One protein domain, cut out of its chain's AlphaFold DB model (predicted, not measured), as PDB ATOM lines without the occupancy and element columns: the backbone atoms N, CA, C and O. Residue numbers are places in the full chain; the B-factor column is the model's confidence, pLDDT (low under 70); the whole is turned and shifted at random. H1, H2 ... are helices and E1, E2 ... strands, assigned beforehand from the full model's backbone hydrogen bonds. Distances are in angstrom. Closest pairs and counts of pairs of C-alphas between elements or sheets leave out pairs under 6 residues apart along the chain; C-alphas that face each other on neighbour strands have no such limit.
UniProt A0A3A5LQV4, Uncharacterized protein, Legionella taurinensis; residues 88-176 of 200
ATOM      1  N   PHE A  88      25.370 -42.864  26.344       82.75
ATOM      2  CA  PHE A  88      24.943 -42.248  25.097       82.75
ATOM      3  C   PHE A  88      25.887 -41.113  24.699       82.75
ATOM      4  O   PHE A  88      25.989 -40.110  25.407       82.75
ATOM      5  N   GLU A  89      26.552 -41.292  23.560       83.50
ATOM      6  CA  GLU A  89      27.401 -40.313  22.881       83.50
ATOM      7  C   GLU A  89      26.578 -39.539  21.847       83.50
ATOM      8  O   GLU A  89      25.723 -40.095  21.159       83.50
ATOM      9  N   ILE A  90      26.839 -38.247  21.699       78.19
ATOM     10  CA  ILE A  90      26.140 -37.406  20.723       78.19
ATOM     11  C   ILE A  90      26.672 -37.721  19.324       78.19
ATOM     12  O   ILE A  90      27.876 -37.694  19.095       78.19
ATOM     13  N   GLN A  91      25.778 -37.965  18.367       74.06
ATOM     14  CA  GLN A  91      26.149 -38.145  16.956       74.06
ATOM     15  C   GLN A  91      25.785 -36.929  16.106       74.06
ATOM     16  O   GLN A  91      26.493 -36.595  15.156       74.06
ATOM     17  N   SER A  92      24.710 -36.215  16.447       60.38
ATOM     18  CA  SER A  92      24.453 -34.907  15.853       60.38
ATOM     19  C   SER A  92      23.455 -34.104  16.681       60.38
ATOM     20  O   SER A  92      22.359 -34.604  16.932       60.38
ATOM     21  N   GLU A  93      23.807 -32.863  17.028       59.53
ATOM     22  CA  GLU A  93      23.011 -31.670  16.704       59.53
ATOM     23  C   GLU A  93      23.704 -30.363  17.118       59.53
ATOM     24  O   GLU A  93      24.805 -30.396  17.657       59.53
ATOM     25  N   SER A  94      23.083 -29.214  16.811       56.22
ATOM     26  CA  SER A  94      23.586 -27.879  17.159       56.22
ATOM     27  C   SER A  94      23.955 -27.755  18.647       56.22
ATOM     28  O   SER A  94      23.226 -28.250  19.512       56.22
ATOM     29  N   ASP A  95      25.042 -27.036  18.956       60.97
ATOM     30  CA  ASP A  95      25.605 -26.892  20.315       60.97
ATOM     31  C   ASP A  95      24.570 -26.489  21.389       60.97
ATOM     32  O   ASP A  95      24.719 -26.793  22.575       60.97
ATOM     33  N   ARG A  96      23.482 -25.823  20.978       66.31
ATOM     34  CA  ARG A  96      22.422 -25.313  21.853       66.31
ATOM     35  C   ARG A  96      21.486 -26.400  22.395       66.31
ATOM     36  O   ARG A  96      21.178 -26.364  23.586       66.31
ATOM     37  N   SER A  97      21.036 -27.343  21.560       73.19
ATOM     38  CA  SER A  97      20.159 -28.447  21.997       73.19
ATOM     39  C   SER A  97      20.900 -29.344  22.986       73.19
ATOM     40  O   SER A  97      20.367 -29.715  24.032       73.19
ATOM     41  N   PHE A  98      22.179 -29.614  22.707       76.75
ATOM     42  CA  PHE A  98      23.011 -30.426  23.582       76.75
ATOM     43  C   PHE A  98      23.216 -29.791  24.959       76.75
ATOM     44  O   PHE A  98      22.988 -30.458  25.966       76.75
ATOM     45  N   ALA A  99      23.592 -28.510  25.027       83.31
ATOM     46  CA  ALA A  99      23.814 -27.838  26.308       83.31
ATOM     47  C   ALA A  99      22.569 -27.899  27.215       83.31
ATOM     48  O   ALA A  99      22.687 -28.118  28.422       83.31
ATOM     49  N   ALA A 100      21.374 -27.768  26.632       87.44
ATOM     50  CA  ALA A 100      20.119 -27.891  27.364       87.44
ATOM     51  C   ALA A 100      19.854 -29.331  27.842       87.44
ATOM     52  O   ALA A 100      19.519 -29.538  29.010       87.44
ATOM     53  N   ILE A 101      20.053 -30.330  26.973       89.50
ATOM     54  CA  ILE A 101      19.893 -31.751  27.317       89.50
ATOM     55  C   ILE A 101      20.890 -32.163  28.409       89.50
ATOM     56  O   ILE A 101      20.495 -32.802  29.382       89.50
ATOM     57  N   ALA A 102      22.156 -31.758  28.297       88.38
ATOM     58  CA  ALA A 102      23.192 -32.038  29.286       88.38
ATOM     59  C   ALA A 102      22.876 -31.387  30.641       88.38
ATOM     60  O   ALA A 102      22.957 -32.053  31.669       88.38
ATOM     61  N   ALA A 103      22.426 -30.127  30.654       90.88
ATOM     62  CA  ALA A 103      22.012 -29.451  31.885       90.88
ATOM     63  C   ALA A 103      20.787 -30.119  32.539       90.88
ATOM     64  O   ALA A 103      20.712 -30.237  33.766       90.88
ATOM     65  N   ASN A 104      19.823 -30.584  31.737       92.44
ATOM     66  CA  ASN A 104      18.674 -31.341  32.235       92.44
ATOM     67  C   ASN A 104      19.089 -32.708  32.788       92.44
ATOM     68  O   ASN A 104      18.547 -33.149  33.803       92.44
ATOM     69  N   PHE A 105      20.048 -33.367  32.137       93.62
ATOM     70  CA  PHE A 105      20.611 -34.628  32.598       93.62
ATOM     71  C   PHE A 105      21.331 -34.449  33.937       93.62
ATOM     72  O   PHE A 105      21.002 -35.146  34.893       93.62
ATOM     73  N   GLU A 106      22.232 -33.468  34.041       91.88
ATOM     74  CA  GLU A 106      22.971 -33.146  35.268       91.88
ATOM     75  C   GLU A 106      22.021 -32.850  36.435       91.88
ATOM     76  O   GLU A 106      22.207 -33.367  37.532       91.88
ATOM     77  N   ARG A 107      20.943 -32.089  36.200       93.31
ATOM     78  CA  ARG A 107      19.945 -31.796  37.240       93.31
ATOM     79  C   ARG A 107      19.225 -33.049  37.747       93.31
ATOM     80  O   ARG A 107      18.843 -33.094  38.912       93.31
ATOM     81  N   LYS A 108      18.975 -34.025  36.871       92.38
ATOM     82  CA  LYS A 108      18.166 -35.210  37.186       92.38
ATOM     83  C   LYS A 108      18.993 -36.370  37.732       92.38
ATOM     84  O   LYS A 108      18.512 -37.088  38.602       92.38
ATOM     85  N   TYR A 109      20.191 -36.564  37.198       87.75
ATOM     86  CA  TYR A 109      21.036 -37.721  37.480       87.75
ATOM     87  C   TYR A 109      22.369 -37.350  38.130       87.75
ATOM     88  O   TYR A 109      23.082 -38.254  38.531       87.75
ATOM     89  N   GLY A 110      22.711 -36.070  38.269       87.56
ATOM     90  CA  GLY A 110      23.984 -35.637  38.846       87.56
ATOM     91  C   GLY A 110      25.119 -35.556  37.821       87.56
ATOM     92  O   GLY A 110      25.143 -36.260  36.805       87.56
ATOM     93  N   LYS A 111      26.077 -34.662  38.082       85.38
ATOM     94  CA  LYS A 111      27.223 -34.387  37.199       85.38
ATOM     95  C   LYS A 111      28.167 -35.581  37.081       85.38
ATOM     96  O   LYS A 111      28.784 -35.790  36.043       85.38
ATOM     97  N   GLU A 112      28.264 -36.382  38.133       81.75
ATOM     98  CA  GLU A 112      29.068 -37.600  38.217       81.75
ATOM     99  C   GLU A 112      28.650 -38.684  37.209       81.75
ATOM    100  O   GLU A 112      29.439 -39.583  36.902       81.75
ATOM    101  N   ASN A 113      27.431 -38.584  36.670       82.56
ATOM    102  CA  ASN A 113      26.905 -39.474  35.637       82.56
ATOM    103  C   ASN A 113      27.150 -38.960  34.209       82.56
ATOM    104  O   ASN A 113      26.716 -39.589  33.246       82.56
ATOM    105  N   ILE A 114      27.888 -37.855  34.056       85.06
ATOM    106  CA  ILE A 114      28.435 -37.405  32.776       85.06
ATOM    107  C   ILE A 114      29.911 -37.807  32.729       85.06
ATOM    108  O   ILE A 114      30.736 -37.269  33.468       85.06
ATOM    109  N   LYS A 115      30.259 -38.767  31.868       80.19
ATOM    110  CA  LYS A 115      31.621 -39.326  31.785       80.19
ATOM    111  C   LYS A 115      32.091 -39.344  30.344       80.19
ATOM    112  O   LYS A 115      31.387 -39.861  29.488       80.19
ATOM    113  N   ASN A 116      33.286 -38.816  30.078       74.50
ATOM    114  CA  ASN A 116      33.875 -38.779  28.731       74.50
ATOM    115  C   ASN A 116      32.910 -38.212  27.668       74.50
ATOM    116  O   ASN A 116      32.795 -38.771  26.585       74.50
ATOM    117  N   ASN A 117      32.191 -37.133  27.999       74.06
ATOM    118  CA  ASN A 117      31.134 -36.524  27.173       74.06
ATOM    119  C   ASN A 117      29.915 -37.415  26.874       74.06
ATOM    120  O   ASN A 117      29.087 -37.051  26.041       74.06
ATOM    121  N   ASN A 118      29.753 -38.523  27.593       82.25
ATOM    122  CA  ASN A 118      28.588 -39.385  27.483       82.25
ATOM    123  C   ASN A 118      27.627 -39.187  28.649       82.25
ATOM    124  O   ASN A 118      28.034 -38.933  29.786       82.25
ATOM    125  N   LEU A 119      26.344 -39.378  28.356       89.88
ATOM    126  CA  LEU A 119      25.290 -39.464  29.359       89.88
ATOM    127  C   LEU A 119      25.172 -40.921  29.811       89.88
ATOM    128  O   LEU A 119      24.782 -41.779  29.017       89.88
ATOM    129  N   CYS A 120      25.543 -41.211  31.058       87.81
ATOM    130  CA  CYS A 120      25.557 -42.569  31.592       87.81
ATOM    131  C   CYS A 120      24.296 -42.855  32.415       87.81
ATOM    132  O   CYS A 120      24.096 -42.284  33.486       87.81
ATOM    133  N   PHE A 121      23.455 -43.771  31.941       86.25
ATOM    134  CA  PHE A 121      22.228 -44.181  32.629       86.25
ATOM    135  C   PHE A 121      22.435 -45.482  33.402       86.25
ATOM    136  O   PHE A 121      23.305 -46.259  33.057       86.25
ATOM    137  N   GLU A 122      21.630 -45.755  34.431       79.62
ATOM    138  CA  GLU A 122      21.679 -47.056  35.128       79.62
ATOM    139  C   GLU A 122      21.140 -48.224  34.289       79.62
ATOM    140  O   GLU A 122      21.515 -49.366  34.548       79.62
ATOM    141  N   ASP A 123      20.253 -47.937  33.327       80.31
ATOM    142  CA  ASP A 123      19.644 -48.908  32.417       80.31
ATOM    143  C   ASP A 123      19.015 -48.216  31.182       80.31
ATOM    144  O   ASP A 123      18.825 -46.991  31.145       80.31
ATOM    145  N   HIS A 124      18.641 -49.011  30.167       80.56
ATOM    146  CA  HIS A 124      17.965 -48.535  28.949       80.56
ATOM    147  C   HIS A 124      16.590 -47.921  29.206       80.56
ATOM    148  O   HIS A 124      16.176 -47.027  28.473       80.56
ATOM    149  N   SER A 125      15.861 -48.374  30.226       85.81
ATOM    150  CA  SER A 125      14.515 -47.867  30.509       85.81
ATOM    151  C   SER A 125      14.560 -46.414  30.987       85.81
ATOM    152  O   SER A 125      13.773 -45.581  30.532       85.81
ATOM    153  N   ARG A 126      15.546 -46.066  31.823       89.19
ATOM    154  CA  ARG A 126      15.791 -44.693  32.269       89.19
ATOM    155  C   ARG A 126      16.279 -43.808  31.138       89.19
ATOM    156  O   ARG A 126      15.822 -42.667  31.053       89.19
ATOM    157  N   ALA A 127      17.153 -44.332  30.278       91.12
ATOM    158  CA  ALA A 127      17.567 -43.637  29.066       91.12
ATOM    159  C   ALA A 127      16.351 -43.307  28.189       91.12
ATOM    160  O   ALA A 127      16.139 -42.145  27.846       91.12
ATOM    161  N   ASN A 128      15.489 -44.297  27.935       92.06
ATOM    162  CA  ASN A 128      14.277 -44.134  27.136       92.06
ATOM    163  C   ASN A 128      13.355 -43.045  27.702       92.06
ATOM    164  O   ASN A 128      12.967 -42.116  27.001       92.06
ATOM    165  N   VAL A 129      13.052 -43.111  29.003       94.06
ATOM    166  CA  VAL A 129      12.203 -42.118  29.683       94.06
ATOM    167  C   VAL A 129      12.818 -40.720  29.617       94.06
ATOM    168  O   VAL A 129      12.110 -39.737  29.389       94.06
ATOM    169  N   PHE A 130      14.130 -40.608  29.828       94.81
ATOM    170  CA  PHE A 130      14.813 -39.324  29.774       94.81
ATOM    171  C   PHE A 130      14.783 -38.726  28.368       94.81
ATOM    172  O   PHE A 130      14.326 -37.593  28.220       94.81
ATOM    173  N   PHE A 131      15.216 -39.461  27.347       93.38
ATOM    174  CA  PHE A 131      15.240 -38.944  25.981       93.38
ATOM    175  C   PHE A 131      13.834 -38.650  25.460       93.38
ATOM    176  O   PHE A 131      13.628 -37.597  24.866       93.38
ATOM    177  N   HIS A 132      12.844 -39.483  25.785       94.62
ATOM    178  CA  HIS A 132      11.451 -39.185  25.462       94.62
ATOM    179  C   HIS A 132      10.985 -37.861  26.092       94.62
ATOM    180  O   HIS A 132      10.357 -37.039  25.431       94.62
ATOM    181  N   SER A 133      11.364 -37.589  27.350       93.88
ATOM    182  CA  SER A 133      11.069 -36.295  27.981       93.88
ATOM    183  C   SER A 133      11.787 -35.117  27.317       93.88
ATOM    184  O   SER A 133      11.213 -34.036  27.253       93.88
ATOM    185  N   GLN A 134      13.002 -35.309  26.790       91.50
ATOM    186  CA  GLN A 134      13.697 -34.260  26.038       91.50
ATOM    187  C   GLN A 134      13.009 -33.991  24.692       91.50
ATOM    188  O   GLN A 134      12.868 -32.833  24.310       91.50
ATOM    189  N   ALA A 135      12.521 -35.034  24.014       90.38
ATOM    190  CA  ALA A 135      11.752 -34.895  22.779       90.38
ATOM    191  C   ALA A 135      10.457 -34.097  23.011       90.38
ATOM    192  O   ALA A 135      10.161 -33.174  22.261       90.38
ATOM    193  N   ASN A 136       9.752 -34.362  24.118       90.94
ATOM    194  CA  ASN A 136       8.543 -33.622  24.508       90.94
ATOM    195  C   ASN A 136       8.805 -32.145  24.863       90.94
ATOM    196  O   ASN A 136       7.871 -31.347  24.910       90.94
ATOM    197  N   LEU A 137      10.059 -31.768  25.139       89.50
ATOM    198  CA  LEU A 137      10.470 -30.369  25.323       89.50
ATOM    199  C   LEU A 137      10.817 -29.675  23.996       89.50
ATOM    200  O   LEU A 137      11.195 -28.505  24.007       89.50
ATOM    201  N   GLY A 138      10.690 -30.379  22.869       86.69
ATOM    202  CA  GLY A 138      10.984 -29.869  21.535       86.69
ATOM    203  C   GLY A 138      12.459 -29.958  21.144       86.69
ATOM    204  O   GLY A 138      12.892 -29.279  20.216       86.69
ATOM    205  N   TYR A 139      13.266 -30.751  21.861       87.06
ATOM    206  CA  TYR A 139      14.663 -30.939  21.485       87.06
ATOM    207  C   TYR A 139      14.791 -31.993  20.393       87.06
ATOM    208  O   TYR A 139      14.380 -33.147  20.560       87.06
ATOM    209  N   ALA A 140      15.421 -31.590  19.301       85.94
ATOM    210  CA  ALA A 140      15.912 -32.489  18.280       85.94
ATOM    211  C   ALA A 140      17.300 -33.018  18.705       85.94
ATOM    212  O   ALA A 140      18.058 -32.336  19.405       85.94
ATOM    213  N   PHE A 141      17.574 -34.300  18.446       87.38
ATOM    214  CA  PHE A 141      18.829 -34.949  18.829       87.38
ATOM    215  C   PHE A 141      19.025 -36.315  18.165       87.38
ATOM    216  O   PHE A 141      18.078 -37.059  17.906       87.38
ATOM    217  N   LEU A 142      20.294 -36.702  18.026       89.00
ATOM    218  CA  LEU A 142      20.696 -38.094  17.861       89.00
ATOM    219  C   LEU A 142      21.815 -38.452  18.841       89.00
ATOM    220  O   LEU A 142      22.917 -37.901  18.764       89.00
ATOM    221  N   PHE A 143      21.552 -39.439  19.693       88.94
ATOM    222  CA  PHE A 143      22.549 -40.066  20.554       88.94
ATOM    223  C   PHE A 143      22.746 -41.531  20.173       88.94
ATOM    224  O   PHE A 143      21.774 -42.224  19.894       88.94
ATOM    225  N   LYS A 144      23.984 -42.016  20.211       87.44
ATOM    226  CA  LYS A 144      24.354 -43.418  20.018       87.44
ATOM    227  C   LYS A 144      24.830 -44.011  21.331       87.44
ATOM    228  O   LYS A 144      25.657 -43.421  22.015       87.44
ATOM    229  N   GLU A 145      24.351 -45.197  21.658       85.62
ATOM    230  CA  GLU A 145      24.874 -45.965  22.772       85.62
ATOM    231  C   GLU A 145      26.281 -46.508  22.460       85.62
ATOM    232  O   GLU A 145      26.538 -47.088  21.400       85.62
ATOM    233  N   ALA A 146      27.207 -46.332  23.398       78.69
ATOM    234  CA  ALA A 146      28.569 -46.828  23.303       78.69
ATOM    235  C   ALA A 146      28.579 -48.351  23.116       78.69
ATOM    236  O   ALA A 146      27.856 -49.081  23.787       78.69
ATOM    237  N   HIS A 147      29.418 -48.825  22.191       73.56
ATOM    238  CA  HIS A 147      29.618 -50.253  21.898       73.56
ATOM    239  C   HIS A 147      28.350 -51.036  21.490       73.56
ATOM    240  O   HIS A 147      28.386 -52.264  21.439       73.56
ATOM    241  N   SER A 148      27.262 -50.346  21.135       71.94
ATOM    242  CA  SER A 148      25.971 -50.937  20.769       71.94
ATOM    243  C   SER A 148      25.433 -50.331  19.467       71.94
ATOM    244  O   SER A 148      25.736 -49.186  19.115       71.94
ATOM    245  N   ASP A 149      24.635 -51.102  18.721       76.38
ATOM    246  CA  ASP A 149      23.820 -50.578  17.616       76.38
ATOM    247  C   ASP A 149      22.462 -50.139  18.166       76.38
ATOM    248  O   ASP A 149      21.428 -50.711  17.846       76.38
ATOM    249  N   ASN A 150      22.477 -49.153  19.057       84.75
ATOM    250  CA  ASN A 150      21.288 -48.586  19.673       84.75
ATOM    251  C   ASN A 150      21.443 -47.070  19.739       84.75
ATOM    252  O   ASN A 150      22.524 -46.551  20.020       84.75
ATOM    253  N   TYR A 151      20.371 -46.351  19.445       90.50
ATOM    254  CA  TYR A 151      20.378 -44.901  19.355       90.50
ATOM    255  C   TYR A 151      19.092 -44.348  19.950       90.50
ATOM    256  O   TYR A 151      18.059 -45.010  19.930       90.50
ATOM    257  N   ALA A 152      19.151 -43.114  20.434       92.25
ATOM    258  CA  ALA A 152      17.994 -42.312  20.792       92.25
ATOM    259  C   ALA A 152      17.880 -41.151  19.799       92.25
ATOM    260  O   ALA A 152      18.795 -40.335  19.687       92.25
ATOM    261  N   PHE A 153      16.761 -41.096  19.084       92.19
ATOM    262  CA  PHE A 153      16.483 -40.110  18.045       92.19
ATOM    263  C   PHE A 153      15.252 -39.274  18.395       92.19
ATOM    264  O   PHE A 153      14.242 -39.820  18.848       92.19
ATOM    265  N   SER A 154      15.340 -37.972  18.125       90.88
ATOM    266  CA  SER A 154      14.224 -37.032  18.107       90.88
ATOM    267  C   SER A 154      14.426 -35.987  17.014       90.88
ATOM    268  O   SER A 154      15.549 -35.524  16.822       90.88
ATOM    269  N   ASP A 155      13.356 -35.577  16.335       86.75
ATOM    270  CA  ASP A 155      13.375 -34.447  15.391       86.75
ATOM    271  C   ASP A 155      12.931 -33.113  16.016       86.75
ATOM    272  O   ASP A 155      12.933 -32.090  15.340       86.75
ATOM    273  N   GLY A 156      12.581 -33.116  17.307       84.94
ATOM    274  CA  GLY A 156      12.104 -31.934  18.029       84.94
ATOM    275  C   GLY A 156      10.614 -31.634  17.850       84.94
ATOM    276  O   GLY A 156      10.101 -30.755  18.535       84.94
ATOM    277  N   ASP A 157       9.898 -32.408  17.033       86.06
ATOM    278  CA  ASP A 157       8.471 -32.229  16.742       86.06
ATOM    279  C   ASP A 157       7.641 -33.415  17.274       86.06
ATOM    280  O   ASP A 157       6.746 -33.940  16.615       86.06
ATOM    281  N   ASN A 158       7.930 -33.841  18.513       81.31
ATOM    282  CA  ASN A 158       7.320 -34.990  19.208       81.31
ATOM    283  C   ASN A 158       7.544 -36.365  18.553       81.31
ATOM    284  O   ASN A 158       6.948 -37.354  18.991       81.31
ATOM    285  N   HIS A 159       8.424 -36.482  17.560       89.06
ATOM    286  CA  HIS A 159       8.803 -37.785  17.035       89.06
ATOM    287  C   HIS A 159      10.018 -38.314  17.779       89.06
ATOM    288  O   HIS A 159      11.103 -37.755  17.689       89.06
ATOM    289  N   TYR A 160       9.842 -39.424  18.493       93.06
ATOM    290  CA  TYR A 160      10.898 -40.042  19.283       93.06
ATOM    291  C   TYR A 160      10.978 -41.542  19.028       93.06
ATOM    292  O   TYR A 160       9.967 -42.246  19.075       93.06
ATOM    293  N   LYS A 161      12.198 -42.046  18.835       94.12
ATOM    294  CA  LYS A 161      12.464 -43.483  18.757       94.12
ATOM    295  C   LYS A 161      13.807 -43.810  19.395       94.12
ATOM    296  O   LYS A 161      14.826 -43.212  19.056       94.12
ATOM    297  N   MET A 162      13.798 -44.799  20.284       93.38
ATOM    298  CA  MET A 162      15.004 -45.505  20.703       93.38
ATOM    299  C   MET A 162      15.020 -46.898  20.081       93.38
ATOM    300  O   MET A 162      13.977 -47.562  20.026       93.38
ATOM    301  N   GLY A 163      16.175 -47.315  19.582       88.75
ATOM    302  CA  GLY A 163      16.358 -48.616  18.953       88.75
ATOM    303  C   GLY A 163      17.562 -48.648  18.023       88.75
ATOM    304  O   GLY A 163      18.379 -47.726  17.983       88.75
ATOM    305  N   THR A 164      17.657 -49.723  17.254       87.25
ATOM    306  CA  THR A 164      18.712 -49.921  16.259       87.25
ATOM    307  C   THR A 164      18.677 -48.863  15.164       87.25
ATOM    308  O   THR A 164      17.650 -48.225  14.904       87.25
ATOM    309  N   LYS A 165      19.801 -48.700  14.451       86.88
ATOM    310  CA  LYS A 165      19.856 -47.790  13.297       86.88
ATOM    311  C   LYS A 165      18.775 -48.137  12.272       86.88
ATOM    312  O   LYS A 165      18.128 -47.244  11.733       86.88
ATOM    313  N   ALA A 166      18.563 -49.430  12.018       87.06
ATOM    314  CA  ALA A 166      17.552 -49.904  11.080       87.06
ATOM    315  C   ALA A 166      16.134 -49.492  11.504       87.06
ATOM    316  O   ALA A 166      15.381 -48.971  10.681       87.06
ATOM    317  N   GLU A 167      15.790 -49.657  12.783       90.50
ATOM    318  CA  GLU A 167      14.479 -49.275  13.320       90.50
ATOM    319  C   GLU A 167      14.241 -47.767  13.267       90.50
ATOM    320  O   GLU A 167      13.130 -47.333  12.974       90.50
ATOM    321  N   ILE A 168      15.268 -46.955  13.521       90.62
ATOM    322  CA  ILE A 168      15.140 -45.497  13.435       90.62
ATOM    323  C   ILE A 168      14.989 -45.049  11.986       90.62
ATOM    324  O   ILE A 168      14.120 -44.236  11.690       90.62
ATOM    325  N   MET A 169      15.765 -45.612  11.059       88.25
ATOM    326  CA  MET A 169      15.613 -45.304   9.633       88.25
ATOM    327  C   MET A 169      14.244 -45.739   9.094       88.25
ATOM    328  O   MET A 169      13.681 -45.078   8.224       88.25
ATOM    329  N   ASP A 170      13.693 -46.850   9.581       91.12
ATOM    330  CA  ASP A 170      12.334 -47.286   9.249       91.12
ATOM    331  C   ASP A 170      11.260 -46.368   9.841       91.12
ATOM    332  O   ASP A 170      10.338 -45.947   9.136       91.12
ATOM    333  N   TYR A 171      11.434 -45.966  11.099       91.75
ATOM    334  CA  TYR A 171      10.576 -44.992  11.763       91.75
ATOM    335  C   TYR A 171      10.558 -43.654  11.011       91.75
ATOM    336  O   TYR A 171       9.479 -43.152  10.692       91.75
ATOM    337  N   CYS A 172      11.727 -43.119  10.644       89.50
ATOM    338  CA  CYS A 172      11.844 -41.880   9.878       89.50
ATOM    339  C   CYS A 172      11.163 -41.984   8.506       89.50
ATOM    340  O   CYS A 172      10.396 -41.095   8.140       89.50
ATOM    341  N   ARG A 173      11.369 -43.091   7.773       88.62
ATOM    342  CA  ARG A 173      10.692 -43.338   6.485       88.62
ATOM    343  C   ARG A 173       9.172 -43.372   6.635       88.62
ATOM    344  O   ARG A 173       8.474 -42.741   5.848       88.62
ATOM    345  N   THR A 174       8.669 -44.061   7.657       91.06
ATOM    346  CA  THR A 174       7.227 -44.206   7.917       91.06
ATOM    347  C   THR A 174       6.560 -42.867   8.235       91.06
ATOM    348  O   THR A 174       5.430 -42.628   7.822       91.06
ATOM    349  N   HIS A 175       7.273 -41.972   8.920       87.62
ATOM    350  CA  HIS A 175       6.748 -40.673   9.350       87.62
ATOM    351  C   HIS A 175       7.178 -39.513   8.436       87.62
ATOM    352  O   HIS A 175       6.920 -38.358   8.753       87.62
ATOM    353  N   SER A 176       7.808 -39.795   7.285       85.56
ATOM    354  CA  SER A 176       8.340 -38.776   6.358       85.56
ATOM    355  C   SER A 176       9.313 -37.779   7.010       85.56
ATOM    356  O   SER A 176       9.426 -36.630   6.586       85.56
TER     357      SER A 176
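AT A GLANCE: This is residues 88 to 176 of the 200 residues of an uncharacterized protein of Legionella taurinensis (UniProt A0A3A5LQV4). A four-stranded sheet, E1, E3, E4 and E5, forms the core layer, with helix H2 along one face and helix H3 along the other. The longest helix, H1, only grazes the sheet with residues 97 to 101 and comes close to H2, while the three-residue strand E2 lies near E1 and H1. The printed part has 89 residues with three named helices and five named strands, in the order E1 H1 E2 H2 E3 E4 E5 H3; the sheet runs E1 - E3 - E4 - E5, all antiparallel, and the class is mixed, helices and strands. The whole is compact, with a radius of gyration of the C-alphas of 12.2 A and spans of 38 by 26 by 21 A.

IN THESE COORDINATES: In the sheet, E1 is residues 88 to 92, 11.8 A long, and its C-alpha 88 is at (24.943, -42.248, 25.097). E3 is residues 140 to 145, 16.8 A, E4 residues 151 to 155, 13.2 A, and E5 residues 160 to 163, 10.2 A. H2 is residues 124 to 136, 18.2 A, and H1 is residues 95 to 109, 20.8 A. E2 is residues 118 to 120, 6.0 A. H3, residues 165 to 174, is 14.2 A long and ends with C-alpha 174 at (7.227, -44.206, 7.917).

HOW THE PARTS SIT: E3, E4 and E5 form a meander, each strand the antiparallel neighbour of the one before; E3 and E4 are a hairpin, as are E4 and E5. Within hydrogen-bond range are N 152 and O 143 of E4 and E3, 2.8 A, N 151 and O 163 of E4 and E5, 2.8 A, and N 89 and O 144 of edge strand E1 and E3, 2.8 A. H2 and H3 lie on opposite faces of the sheet, in three layers, helices on both faces of a sheet. H2, at a height of 8.9 A over the sheet, runs along the strands, at 9 degrees to E4 on the local plane; its closest C-alphas to E4 are those of Ala 135 and Ser 154, 5.7 A. H3, also at a height of 8.9 A, lies over E5, and the closest C-alphas are those of Lys 161 and Ile 168, 6.3 A. H1 and H2 are close but not clearly touching, at a steep tilt of 50 degrees, opposite ways, with C-alphas of Ile 101 and Gln 134 closest at 6.8 A. The closest C-alphas of E1 and E2 are those of Glu 89 and Asn 118, 4.8 A. H2 and H3 are apart. In H1, H2 and H3 every O i to N i+4 pair is within hydrogen-bond range.

THE WHOLE: The two C-alphas farthest apart are those of Glu 112 and Ser 176, 38.0 A. The printed part has no cut and no long link. Mean pLDDT of the printed part is 85.3, and residues 92 to 96 are under 70.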